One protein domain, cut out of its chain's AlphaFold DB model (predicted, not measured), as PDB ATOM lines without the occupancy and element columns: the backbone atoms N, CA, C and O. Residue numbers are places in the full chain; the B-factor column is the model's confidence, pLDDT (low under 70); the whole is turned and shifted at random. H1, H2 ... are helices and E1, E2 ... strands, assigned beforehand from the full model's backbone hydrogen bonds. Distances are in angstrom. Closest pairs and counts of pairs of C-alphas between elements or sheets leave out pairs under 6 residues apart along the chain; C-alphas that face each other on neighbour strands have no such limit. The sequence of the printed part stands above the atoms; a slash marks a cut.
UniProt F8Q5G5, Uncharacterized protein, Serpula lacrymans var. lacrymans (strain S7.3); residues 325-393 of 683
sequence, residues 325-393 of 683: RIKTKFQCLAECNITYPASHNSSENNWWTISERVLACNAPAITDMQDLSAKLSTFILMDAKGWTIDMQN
ATOM      1  N   ARG A 325     -29.565   5.341 -18.994       77.38
ATOM      2  CA  ARG A 325     -31.009   5.556 -18.888       77.38
ATOM      3  C   ARG A 325     -31.403   6.970 -19.301       77.38
ATOM      4  O   ARG A 325     -30.860   7.945 -18.781       77.38
ATOM      5  N   ILE A 326     -32.396   7.081 -20.179       80.00
ATOM      6  CA  ILE A 326     -32.965   8.346 -20.648       80.00
ATOM      7  C   ILE A 326     -34.478   8.311 -20.453       80.00
ATOM      8  O   ILE A 326     -35.166   7.479 -21.039       80.00
ATOM      9  N   LYS A 327     -35.015   9.244 -19.662       77.12
ATOM     10  CA  LYS A 327     -36.465   9.434 -19.550       77.12
ATOM     11  C   LYS A 327     -36.960  10.331 -20.677       77.12
ATOM     12  O   LYS A 327     -36.437  11.428 -20.877       77.12
ATOM     13  N   THR A 328     -37.967   9.866 -21.401       79.81
ATOM     14  CA  THR A 328     -38.665  10.647 -22.424       79.81
ATOM     15  C   THR A 328     -39.832  11.428 -21.802       79.81
ATOM     16  O   THR A 328     -40.032  11.434 -20.588       79.81
ATOM     17  N   LYS A 329     -40.609  12.122 -22.640       77.25
ATOM     18  CA  LYS A 329     -41.930  12.673 -22.279       77.25
ATOM     19  C   LYS A 329     -43.063  11.903 -22.972       77.25
ATOM     20  O   LYS A 329     -44.125  12.470 -23.219       77.25
ATOM     21  N   PHE A 330     -42.799  10.668 -23.398       72.88
ATOM     22  CA  PHE A 330     -43.766   9.870 -24.135       72.88
ATOM     23  C   PHE A 330     -44.714   9.168 -23.162       72.88
ATOM     24  O   PHE A 330     -44.287   8.369 -22.334       72.88
ATOM     25  N   GLN A 331     -46.003   9.470 -23.296       74.69
ATOM     26  CA  GLN A 331     -47.078   8.851 -22.527       74.69
ATOM     27  C   GLN A 331     -47.651   7.687 -23.328       74.69
ATOM     28  O   GLN A 331     -48.483   7.884 -24.217       74.69
ATOM     29  N   CYS A 332     -47.207   6.468 -23.027       69.94
ATOM     30  CA  CYS A 332     -47.629   5.251 -23.728       69.94
ATOM     31  C   CYS A 332     -49.152   5.014 -23.666       69.94
ATOM     32  O   CYS A 332     -49.728   4.497 -24.619       69.94
ATOM     33  N   LEU A 333     -49.814   5.462 -22.591       76.56
ATOM     34  CA  LEU A 333     -51.264   5.355 -22.381       76.56
ATOM     35  C   LEU A 333     -52.077   6.571 -22.873       76.56
ATOM     36  O   LEU A 333     -53.288   6.620 -22.650       76.56
ATOM     37  N   ALA A 334     -51.458   7.565 -23.520       77.44
ATOM     38  CA  ALA A 334     -52.200   8.698 -24.077       77.44
ATOM     39  C   ALA A 334     -53.095   8.252 -25.248       77.44
ATOM     40  O   ALA A 334     -52.684   7.449 -26.084       77.44
ATOM     41  N   GLU A 335     -54.304   8.817 -25.344       76.88
ATOM     42  CA  GLU A 335     -55.329   8.397 -26.316       76.88
ATOM     43  C   GLU A 335     -54.825   8.432 -27.772       76.88
ATOM     44  O   GLU A 335     -55.083   7.506 -28.535       76.88
ATOM     45  N   CYS A 336     -54.015   9.434 -28.130       74.12
ATOM     46  CA  CYS A 336     -53.390   9.567 -29.449       74.12
ATOM     47  C   CYS A 336     -52.273   8.550 -29.754       74.12
ATOM     48  O   CYS A 336     -51.917   8.387 -30.921       74.12
ATOM     49  N   ASN A 337     -51.721   7.887 -28.735       70.12
ATOM     50  CA  ASN A 337     -50.614   6.936 -28.860       70.12
ATOM     51  C   ASN A 337     -51.103   5.477 -28.853       70.12
ATOM     52  O   ASN A 337     -50.480   4.622 -29.479       70.12
ATOM     53  N   ILE A 338     -52.242   5.196 -28.204       73.56
ATOM     54  CA  ILE A 338     -52.902   3.877 -28.238       73.56
ATOM     55  C   ILE A 338     -53.779   3.672 -29.486       73.56
ATOM     56  O   ILE A 338     -54.074   2.535 -29.858       73.56
ATOM     57  N   THR A 339     -54.197   4.746 -30.165       67.69
ATOM     58  CA  THR A 339     -54.879   4.655 -31.464       67.69
ATOM     59  C   THR A 339     -53.887   4.338 -32.576       67.69
ATOM     60  O   THR A 339     -53.075   5.188 -32.927       67.69
ATOM     61  N   TYR A 340     -53.990   3.150 -33.181       64.38
ATOM     62  CA  TYR A 340     -53.200   2.766 -34.359       64.38
ATOM     63  C   TYR A 340     -53.444   3.766 -35.514       64.38
ATOM     64  O   TYR A 340     -54.552   3.788 -36.056       64.38
ATOM     65  N   PRO A 341     -52.461   4.611 -35.888       59.81
ATOM     66  CA  PRO A 341     -52.707   5.758 -36.767       59.81
ATOM     67  C   PRO A 341     -52.557   5.409 -38.252       59.81
ATOM     68  O   PRO A 341     -53.008   6.158 -39.117       59.81
ATOM     69  N   ALA A 342     -51.906   4.285 -38.556       64.69
ATOM     70  CA  ALA A 342     -51.717   3.816 -39.916       64.69
ATOM     71  C   ALA A 342     -53.033   3.258 -40.477       64.69
ATOM     72  O   ALA A 342     -53.789   2.555 -39.804       64.69
ATOM     73  N   SER A 343     -53.296   3.563 -41.743       69.81
ATOM     74  CA  SER A 343     -54.482   3.089 -42.449       69.81
ATOM     75  C   SER A 343     -54.498   1.554 -42.569       69.81
ATOM     76  O   SER A 343     -53.478   0.877 -42.421       69.81
ATOM     77  N   HIS A 344     -55.633   0.973 -42.959       74.38
ATOM     78  CA  HIS A 344     -55.653  -0.402 -43.482       74.38
ATOM     79  C   HIS A 344     -55.286  -0.485 -44.982       74.38
ATOM     80  O   HIS A 344     -55.410  -1.548 -45.591       74.38
ATOM     81  N   ASN A 345     -54.817   0.613 -45.591       80.12
ATOM     82  CA  ASN A 345     -54.352   0.673 -46.972       80.12
ATOM     83  C   ASN A 345     -52.818   0.530 -47.036       80.12
ATOM     84  O   ASN A 345     -52.063   1.445 -46.709       80.12
ATOM     85  N   SER A 346     -52.353  -0.618 -47.534       72.12
ATOM     86  CA  SER A 346     -50.923  -0.920 -47.711       72.12
ATOM     87  C   SER A 346     -50.164   0.170 -48.488       72.12
ATOM     88  O   SER A 346     -49.033   0.513 -48.140       72.12
ATOM     89  N   SER A 347     -50.800   0.783 -49.493       75.62
ATOM     90  CA  SER A 347     -50.190   1.841 -50.306       75.62
ATOM     91  C   SER A 347     -49.945   3.129 -49.516       75.62
ATOM     92  O   SER A 347     -48.897   3.750 -49.676       75.62
ATOM     93  N   GLU A 348     -50.882   3.526 -48.651       78.00
ATOM     94  CA  GLU A 348     -50.731   4.699 -47.777       78.00
ATOM     95  C   GLU A 348     -49.661   4.451 -46.709       78.00
ATOM     96  O   GLU A 348     -48.822   5.317 -46.472       78.00
ATOM     97  N   ASN A 349     -49.617   3.247 -46.136       76.06
ATOM     98  CA  ASN A 349     -48.623   2.889 -45.121       76.06
ATOM     99  C   ASN A 349     -47.199   2.822 -45.709       76.06
ATOM    100  O   ASN A 349     -46.237   3.222 -45.050       76.06
ATOM    101  N   ASN A 350     -47.054   2.379 -46.963       74.75
ATOM    102  CA  ASN A 350     -45.786   2.428 -47.691       74.75
ATOM    103  C   ASN A 350     -45.356   3.882 -47.972       74.75
ATOM    104  O   ASN A 350     -44.218   4.252 -47.693       74.75
ATOM    105  N   TRP A 351     -46.278   4.739 -48.430       78.25
ATOM    106  CA  TRP A 351     -46.013   6.175 -48.596       78.25
ATOM    107  C   TRP A 351     -45.605   6.854 -47.287       78.25
ATOM    108  O   TRP A 351     -44.626   7.598 -47.281       78.25
ATOM    109  N   TRP A 352     -46.292   6.553 -46.181       81.38
ATOM    110  CA  TRP A 352     -45.936   7.052 -44.853       81.38
ATOM    111  C   TRP A 352     -44.524   6.605 -44.447       81.38
ATOM    112  O   TRP A 352     -43.683   7.440 -44.116       81.38
ATOM    113  N   THR A 353     -44.215   5.313 -44.598       75.94
ATOM    114  CA  THR A 353     -42.876   4.754 -44.330       75.94
ATOM    115  C   THR A 353     -41.786   5.441 -45.161       75.94
ATOM    116  O   THR A 353     -40.682   5.676 -44.669       75.94
ATOM    117  N   ILE A 354     -42.078   5.798 -46.415       78.19
ATOM    118  CA  ILE A 354     -41.159   6.550 -47.280       78.19
ATOM    119  C   ILE A 354     -40.973   7.989 -46.773       78.19
ATOM    120  O   ILE A 354     -39.835   8.459 -46.730       78.19
ATOM    121  N   SER A 355     -42.034   8.682 -46.339       77.06
ATOM    122  CA  SER A 355     -41.894  10.024 -45.750       77.06
ATOM    123  C   SER A 355     -41.123  10.022 -44.428       77.06
ATOM    124  O   SER A 355     -40.253  10.872 -44.258       77.06
ATOM    125  N   GLU A 356     -41.341   9.046 -43.540       79.31
ATOM    126  CA  GLU A 356     -40.578   8.945 -42.286       79.31
ATOM    127  C   GLU A 356     -39.095   8.646 -42.540       79.31
ATOM    128  O   GLU A 356     -38.228   9.230 -41.894       79.31
ATOM    129  N   ARG A 357     -38.762   7.826 -43.551       74.81
ATOM    130  CA  ARG A 357     -37.364   7.650 -43.992       74.81
ATOM    131  C   ARG A 357     -36.743   8.962 -44.472       74.81
ATOM    132  O   ARG A 357     -35.587   9.228 -44.161       74.81
ATOM    133  N   VAL A 358     -37.490   9.793 -45.201       77.75
ATOM    134  CA  VAL A 358     -37.007  11.120 -45.620       77.75
ATOM    135  C   VAL A 358     -36.817  12.042 -44.412       77.75
ATOM    136  O   VAL A 358     -35.819  12.755 -44.369       77.75
ATOM    137  N   LEU A 359     -37.701  12.013 -43.412       76.25
ATOM    138  CA  LEU A 359     -37.523  12.781 -42.174       76.25
ATOM    139  C   LEU A 359     -36.288  12.307 -41.387       76.25
ATOM    140  O   LEU A 359     -35.452  13.133 -41.030       76.25
ATOM    141  N   ALA A 360     -36.107  10.995 -41.214       71.75
ATOM    142  CA  ALA A 360     -34.948  10.407 -40.539       71.75
ATOM    143  C   ALA A 360     -33.615  10.723 -41.246       71.75
ATOM    144  O   ALA A 360     -32.640  11.068 -40.584       71.75
ATOM    145  N   CYS A 361     -33.570  10.686 -42.583       74.38
ATOM    146  CA  CYS A 361     -32.384  11.080 -43.358       74.38
ATOM    147  C   CYS A 361     -32.055  12.583 -43.276       74.38
ATOM    148  O   CYS A 361     -30.926  12.967 -43.572       74.38
ATOM    149  N   ASN A 362     -33.019  13.431 -42.902       76.31
ATOM    150  CA  ASN A 362     -32.813  14.864 -42.667       76.31
ATOM    151  C   ASN A 362     -32.616  15.206 -41.175       76.31
ATOM    152  O   ASN A 362     -32.424  16.378 -40.842       76.31
ATOM    153  N   ALA A 363     -32.673  14.222 -40.272       71.69
ATOM    154  CA  ALA A 363     -32.497  14.447 -38.844       71.69
ATOM    155  C   ALA A 363     -31.021  14.748 -38.505       71.69
ATOM    156  O   ALA A 363     -30.116  14.120 -39.062       71.69
ATOM    157  N   PRO A 364     -30.736  15.690 -37.586       72.31
ATOM    158  CA  PRO A 364     -29.366  16.031 -37.224       72.31
ATOM    159  C   PRO A 364     -28.716  14.885 -36.441       72.31
ATOM    160  O   PRO A 364     -29.182  14.527 -35.360       72.31
ATOM    161  N   ALA A 365     -27.609  14.347 -36.961       72.06
ATOM    162  CA  ALA A 365     -26.834  13.300 -36.298       72.06
ATOM    163  C   ALA A 365     -26.426  13.696 -34.865       72.06
ATOM    164  O   ALA A 365     -26.227  14.877 -34.561       72.06
ATOM    165  N   ILE A 366     -26.316  12.699 -33.989       66.56
ATOM    166  CA  ILE A 366     -25.950  12.869 -32.578       66.56
ATOM    167  C   ILE A 366     -24.431  12.948 -32.410       66.56
ATOM    168  O   ILE A 366     -23.708  12.184 -33.044       66.56
ATOM    169  N   THR A 367     -23.957  13.831 -31.527       72.06
ATOM    170  CA  THR A 367     -22.541  13.899 -31.119       72.06
ATOM    171  C   THR A 367     -22.243  13.119 -29.841       72.06
ATOM    172  O   THR A 367     -21.169  12.535 -29.719       72.06
ATOM    173  N   ASP A 368     -23.174  13.104 -28.886       73.88
ATOM    174  CA  ASP A 368     -22.975  12.555 -27.542       73.88
ATOM    175  C   ASP A 368     -24.312  12.331 -26.803       73.88
ATOM    176  O   ASP A 368     -25.390  12.649 -27.302       73.88
ATOM    177  N   MET A 369     -24.256  11.787 -25.584       65.56
ATOM    178  CA  MET A 369     -25.451  11.446 -24.799       65.56
ATOM    179  C   MET A 369     -26.215  12.659 -24.233       65.56
ATOM    180  O   MET A 369     -27.408  12.541 -23.944       65.56
ATOM    181  N   GLN A 370     -25.575  13.824 -24.075       73.12
ATOM    182  CA  GLN A 370     -26.254  15.056 -23.650       73.12
ATOM    183  C   GLN A 370     -26.979  15.690 -24.841       73.12
ATOM    184  O   GLN A 370     -28.140  16.074 -24.716       73.12
ATOM    185  N   ASP A 371     -26.332  15.704 -26.006       73.69
ATOM    186  CA  ASP A 371     -26.918  16.078 -27.293       73.69
ATOM    187  C   ASP A 371     -28.097  15.163 -27.685       73.69
ATOM    188  O   ASP A 371     -29.157  15.665 -28.045       73.69
ATOM    189  N   LEU A 372     -27.988  13.841 -27.499       70.25
ATOM    190  CA  LEU A 372     -29.108  12.891 -27.614       70.25
ATOM    191  C   LEU A 372     -30.274  13.256 -26.683       70.25
ATOM    192  O   LEU A 372     -31.413  13.352 -27.133       70.25
ATOM    193  N   SER A 373     -30.002  13.476 -25.394       66.75
ATOM    194  CA  SER A 373     -31.033  13.826 -24.405       66.75
ATOM    195  C   SER A 373     -31.715  15.166 -24.724       66.75
ATOM    196  O   SER A 373     -32.929  15.304 -24.573       66.75
ATOM    197  N   ALA A 374     -30.963  16.138 -25.253       68.94
ATOM    198  CA  ALA A 374     -31.491  17.416 -25.724       68.94
ATOM    199  C   ALA A 374     -32.285  17.291 -27.040       68.94
ATOM    200  O   ALA A 374     -33.311  17.950 -27.204       68.94
ATOM    201  N   LYS A 375     -31.849  16.434 -27.972       70.69
ATOM    202  CA  LYS A 375     -32.522  16.181 -29.255       70.69
ATOM    203  C   LYS A 375     -33.730  15.254 -29.139       70.69
ATOM    204  O   LYS A 375     -34.571  15.285 -30.029       70.69
ATOM    205  N   LEU A 376     -33.892  14.477 -28.063       63.81
ATOM    206  CA  LEU A 376     -35.038  13.565 -27.899       63.81
ATOM    207  C   LEU A 376     -36.391  14.279 -27.715       63.81
ATOM    208  O   LEU A 376     -37.433  13.633 -27.784       63.81
ATOM    209  N   SER A 377     -36.418  15.610 -27.584       54.06
ATOM    210  CA  SER A 377     -37.646  16.394 -27.795       54.06
ATOM    211  C   SER A 377     -38.054  16.555 -29.272       54.06
ATOM    212  O   SER A 377     -39.145  17.054 -29.537       54.06
ATOM    213  N   THR A 378     -37.193  16.176 -30.226       49.81
ATOM    214  CA  THR A 378     -37.318  16.419 -31.677       49.81
ATOM    215  C   THR A 378     -36.475  15.424 -32.515       49.81
ATOM    216  O   THR A 378     -35.389  15.791 -32.950       49.81
ATOM    217  N   PHE A 379     -36.990  14.202 -32.742       43.69
ATOM    218  CA  PHE A 379     -36.625  13.172 -33.763       43.69
ATOM    219  C   PHE A 379     -35.162  13.054 -34.271       43.69
ATOM    220  O   PHE A 379     -34.605  13.987 -34.842       43.69
ATOM    221  N   ILE A 380     -34.558  11.854 -34.179       45.22
ATOM    222  CA  ILE A 380     -33.102  11.678 -34.381       45.22
ATOM    223  C   ILE A 380     -32.666  10.335 -34.996       45.22
ATOM    224  O   ILE A 380     -33.371   9.332 -34.921       45.22
ATOM    225  N   LEU A 381     -31.440  10.336 -35.539       39.28
ATOM    226  CA  LEU A 381     -30.668   9.197 -36.050       39.28
ATOM    227  C   LEU A 381     -29.406   8.991 -35.178       39.28
ATOM    228  O   LEU A 381     -28.744   9.973 -34.838       39.28
ATOM    229  N   MET A 382     -29.044   7.745 -34.836       48.22
ATOM    230  CA  MET A 382     -27.936   7.430 -33.909       48.22
ATOM    231  C   MET A 382     -26.744   6.720 -34.582       48.22
ATOM    232  O   MET A 382     -26.939   5.691 -35.225       48.22
ATOM    233  N   ASP A 383     -25.507   7.181 -34.337       43.28
ATOM    234  CA  ASP A 383     -24.268   6.383 -34.493       43.28
ATOM    235  C   ASP A 383     -23.743   6.009 -33.095       43.28
ATOM    236  O   ASP A 383     -22.907   6.692 -32.505       43.28
ATOM    237  N   ALA A 384     -24.317   4.952 -32.516       47.25
ATOM    238  CA  ALA A 384     -24.050   4.530 -31.142       47.25
ATOM    239  C   ALA A 384     -23.012   3.397 -31.082       47.25
ATOM    240  O   ALA A 384     -23.341   2.229 -30.869       47.25
ATOM    241  N   LYS A 385     -21.729   3.755 -31.192       52.75
ATOM    242  CA  LYS A 385     -20.596   2.917 -30.737       52.75
ATOM    243  C   LYS A 385     -20.425   3.121 -29.221       52.75
ATOM    244  O   LYS A 385     -19.396   3.598 -28.759       52.75
ATOM    245  N   GLY A 386     -21.525   2.880 -28.507       54.22
ATOM    246  CA  GLY A 386     -21.879   3.454 -27.209       54.22
ATOM    247  C   GLY A 386     -21.407   2.686 -25.968       54.22
ATOM    248  O   GLY A 386     -20.371   2.027 -25.987       54.22
ATOM    249  N   TRP A 387     -22.085   2.763 -24.817       64.69
ATOM    250  CA  TRP A 387     -23.500   3.099 -24.537       64.69
ATOM    251  C   TRP A 387     -24.525   2.031 -24.989       64.69
ATOM    252  O   TRP A 387     -25.174   2.162 -26.026       64.69
ATOM    253  N   THR A 388     -24.764   1.027 -24.135       72.44
ATOM    254  CA  THR A 388     -26.098   0.400 -24.022       72.44
ATOM    255  C   THR A 388     -27.099   1.492 -23.622       72.44
ATOM    256  O   THR A 388     -26.779   2.300 -22.748       72.44
ATOM    257  N   ILE A 389     -28.286   1.546 -24.228       78.00
ATOM    258  CA  ILE A 389     -29.266   2.625 -24.013       78.00
ATOM    259  C   ILE A 389     -30.603   2.042 -23.554       78.00
ATOM    260  O   ILE A 389     -31.136   1.125 -24.177       78.00
ATOM    261  N   ASP A 390     -31.143   2.625 -22.489       81.88
ATOM    262  CA  ASP A 390     -32.448   2.326 -21.896       81.88
ATOM    263  C   ASP A 390     -33.304   3.599 -21.980       81.88
ATOM    264  O   ASP A 390     -33.075   4.562 -21.246       81.88
ATOM    265  N   MET A 391     -34.231   3.653 -22.939       81.81
ATOM    266  CA  MET A 391     -35.189   4.750 -23.066       81.81
ATOM    267  C   MET A 391     -36.485   4.375 -22.357       81.81
ATOM    268  O   MET A 391     -37.104   3.363 -22.691       81.81
ATOM    269  N   GLN A 392     -36.918   5.221 -21.426       81.50
ATOM    270  CA  GLN A 392     -38.125   5.023 -20.626       81.50
ATOM    271  C   GLN A 392     -39.207   6.060 -20.958       81.50
ATOM    272  O   GLN A 392     -38.915   7.180 -21.390       81.50
ATOM    273  N   ASN A 393     -40.462   5.684 -20.734       81.62
ATOM    274  CA  ASN A 393     -41.628   6.569 -20.752       81.62
ATOM    275  C   ASN A 393     -41.597   7.538 -19.547       81.62
ATOM    276  O   ASN A 393     -40.679   7.492 -18.723       81.62
TER     277      ASN A 393
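Overview. This is residues 325 to 393 of the 683 residues of an uncharacterized protein of Serpula lacrymans var. lacrymans (strain S7.3) (UniProt F8Q5G5). The printed part is a loose, open loop with a largely empty middle: it sets out from the short strand E1, runs past the small helix H1, follows the long helix H2 across the far side and comes back past H3. It ends in E2, which lies beside E1 and nearly closes the loop. The 69 printed residues hold the named elements E1, H1, H2, H3 and E2 in that order, with one sheet, E1 beside E2, parallel. The class is mixed, helices and strands, with under half of the residues in named elements. The whole is loose, with a radius of gyration of the C-alphas of 14.6 A and spans of 39 by 28 by 18 A.

Arrangement. E1, residues 325 to 327, and E2, residues 389 to 392, are parallel neighbours at 28 degrees; N 326 and O 390 are within hydrogen-bond range at 2.8 A, and N 392 and O 326 at 2.9 A. With H1, residues 335 to 338, H2, residues 346 to 361, and H3, residues 369 to 375, between them, they form a strand-helix-strand unit, two parallel neighbour strands joined through helices. The closest C-alphas of E1 and H3, those of Ile 326 and Ser 373, are 6.9 A apart. H2 is apart from E1, E2, H1 and H3. Every O i to N i+4 pair is within hydrogen-bond range in H2 and H3; H1 is too short for such a pair, and its one O i to N i+3 pair is not within range.

Along the chain. E1 begins at C-alpha 325 (-31.009, 5.556, -18.888). H2 is 22.5 A long from C-alpha 346 (-50.923, -0.920, -47.711). H1 is 5.5 A long, H3 9.6 A, E1 6.7 A and E2 9.8 A, ending at C-alpha 392 (-38.125, 5.023, -20.626).

Size, cuts and confidence. The C-alphas farthest apart, of Asn 345 and Gln 370, are 39.2 A apart. Residues 334 to 340, of which 335 to 338 belong to H1, stand free. The link H3 to E2 is long; the others are short. The printed part has no cut. Mean pLDDT of the printed part is 70.1, and 22 residues are under 70, among them 376 to 387.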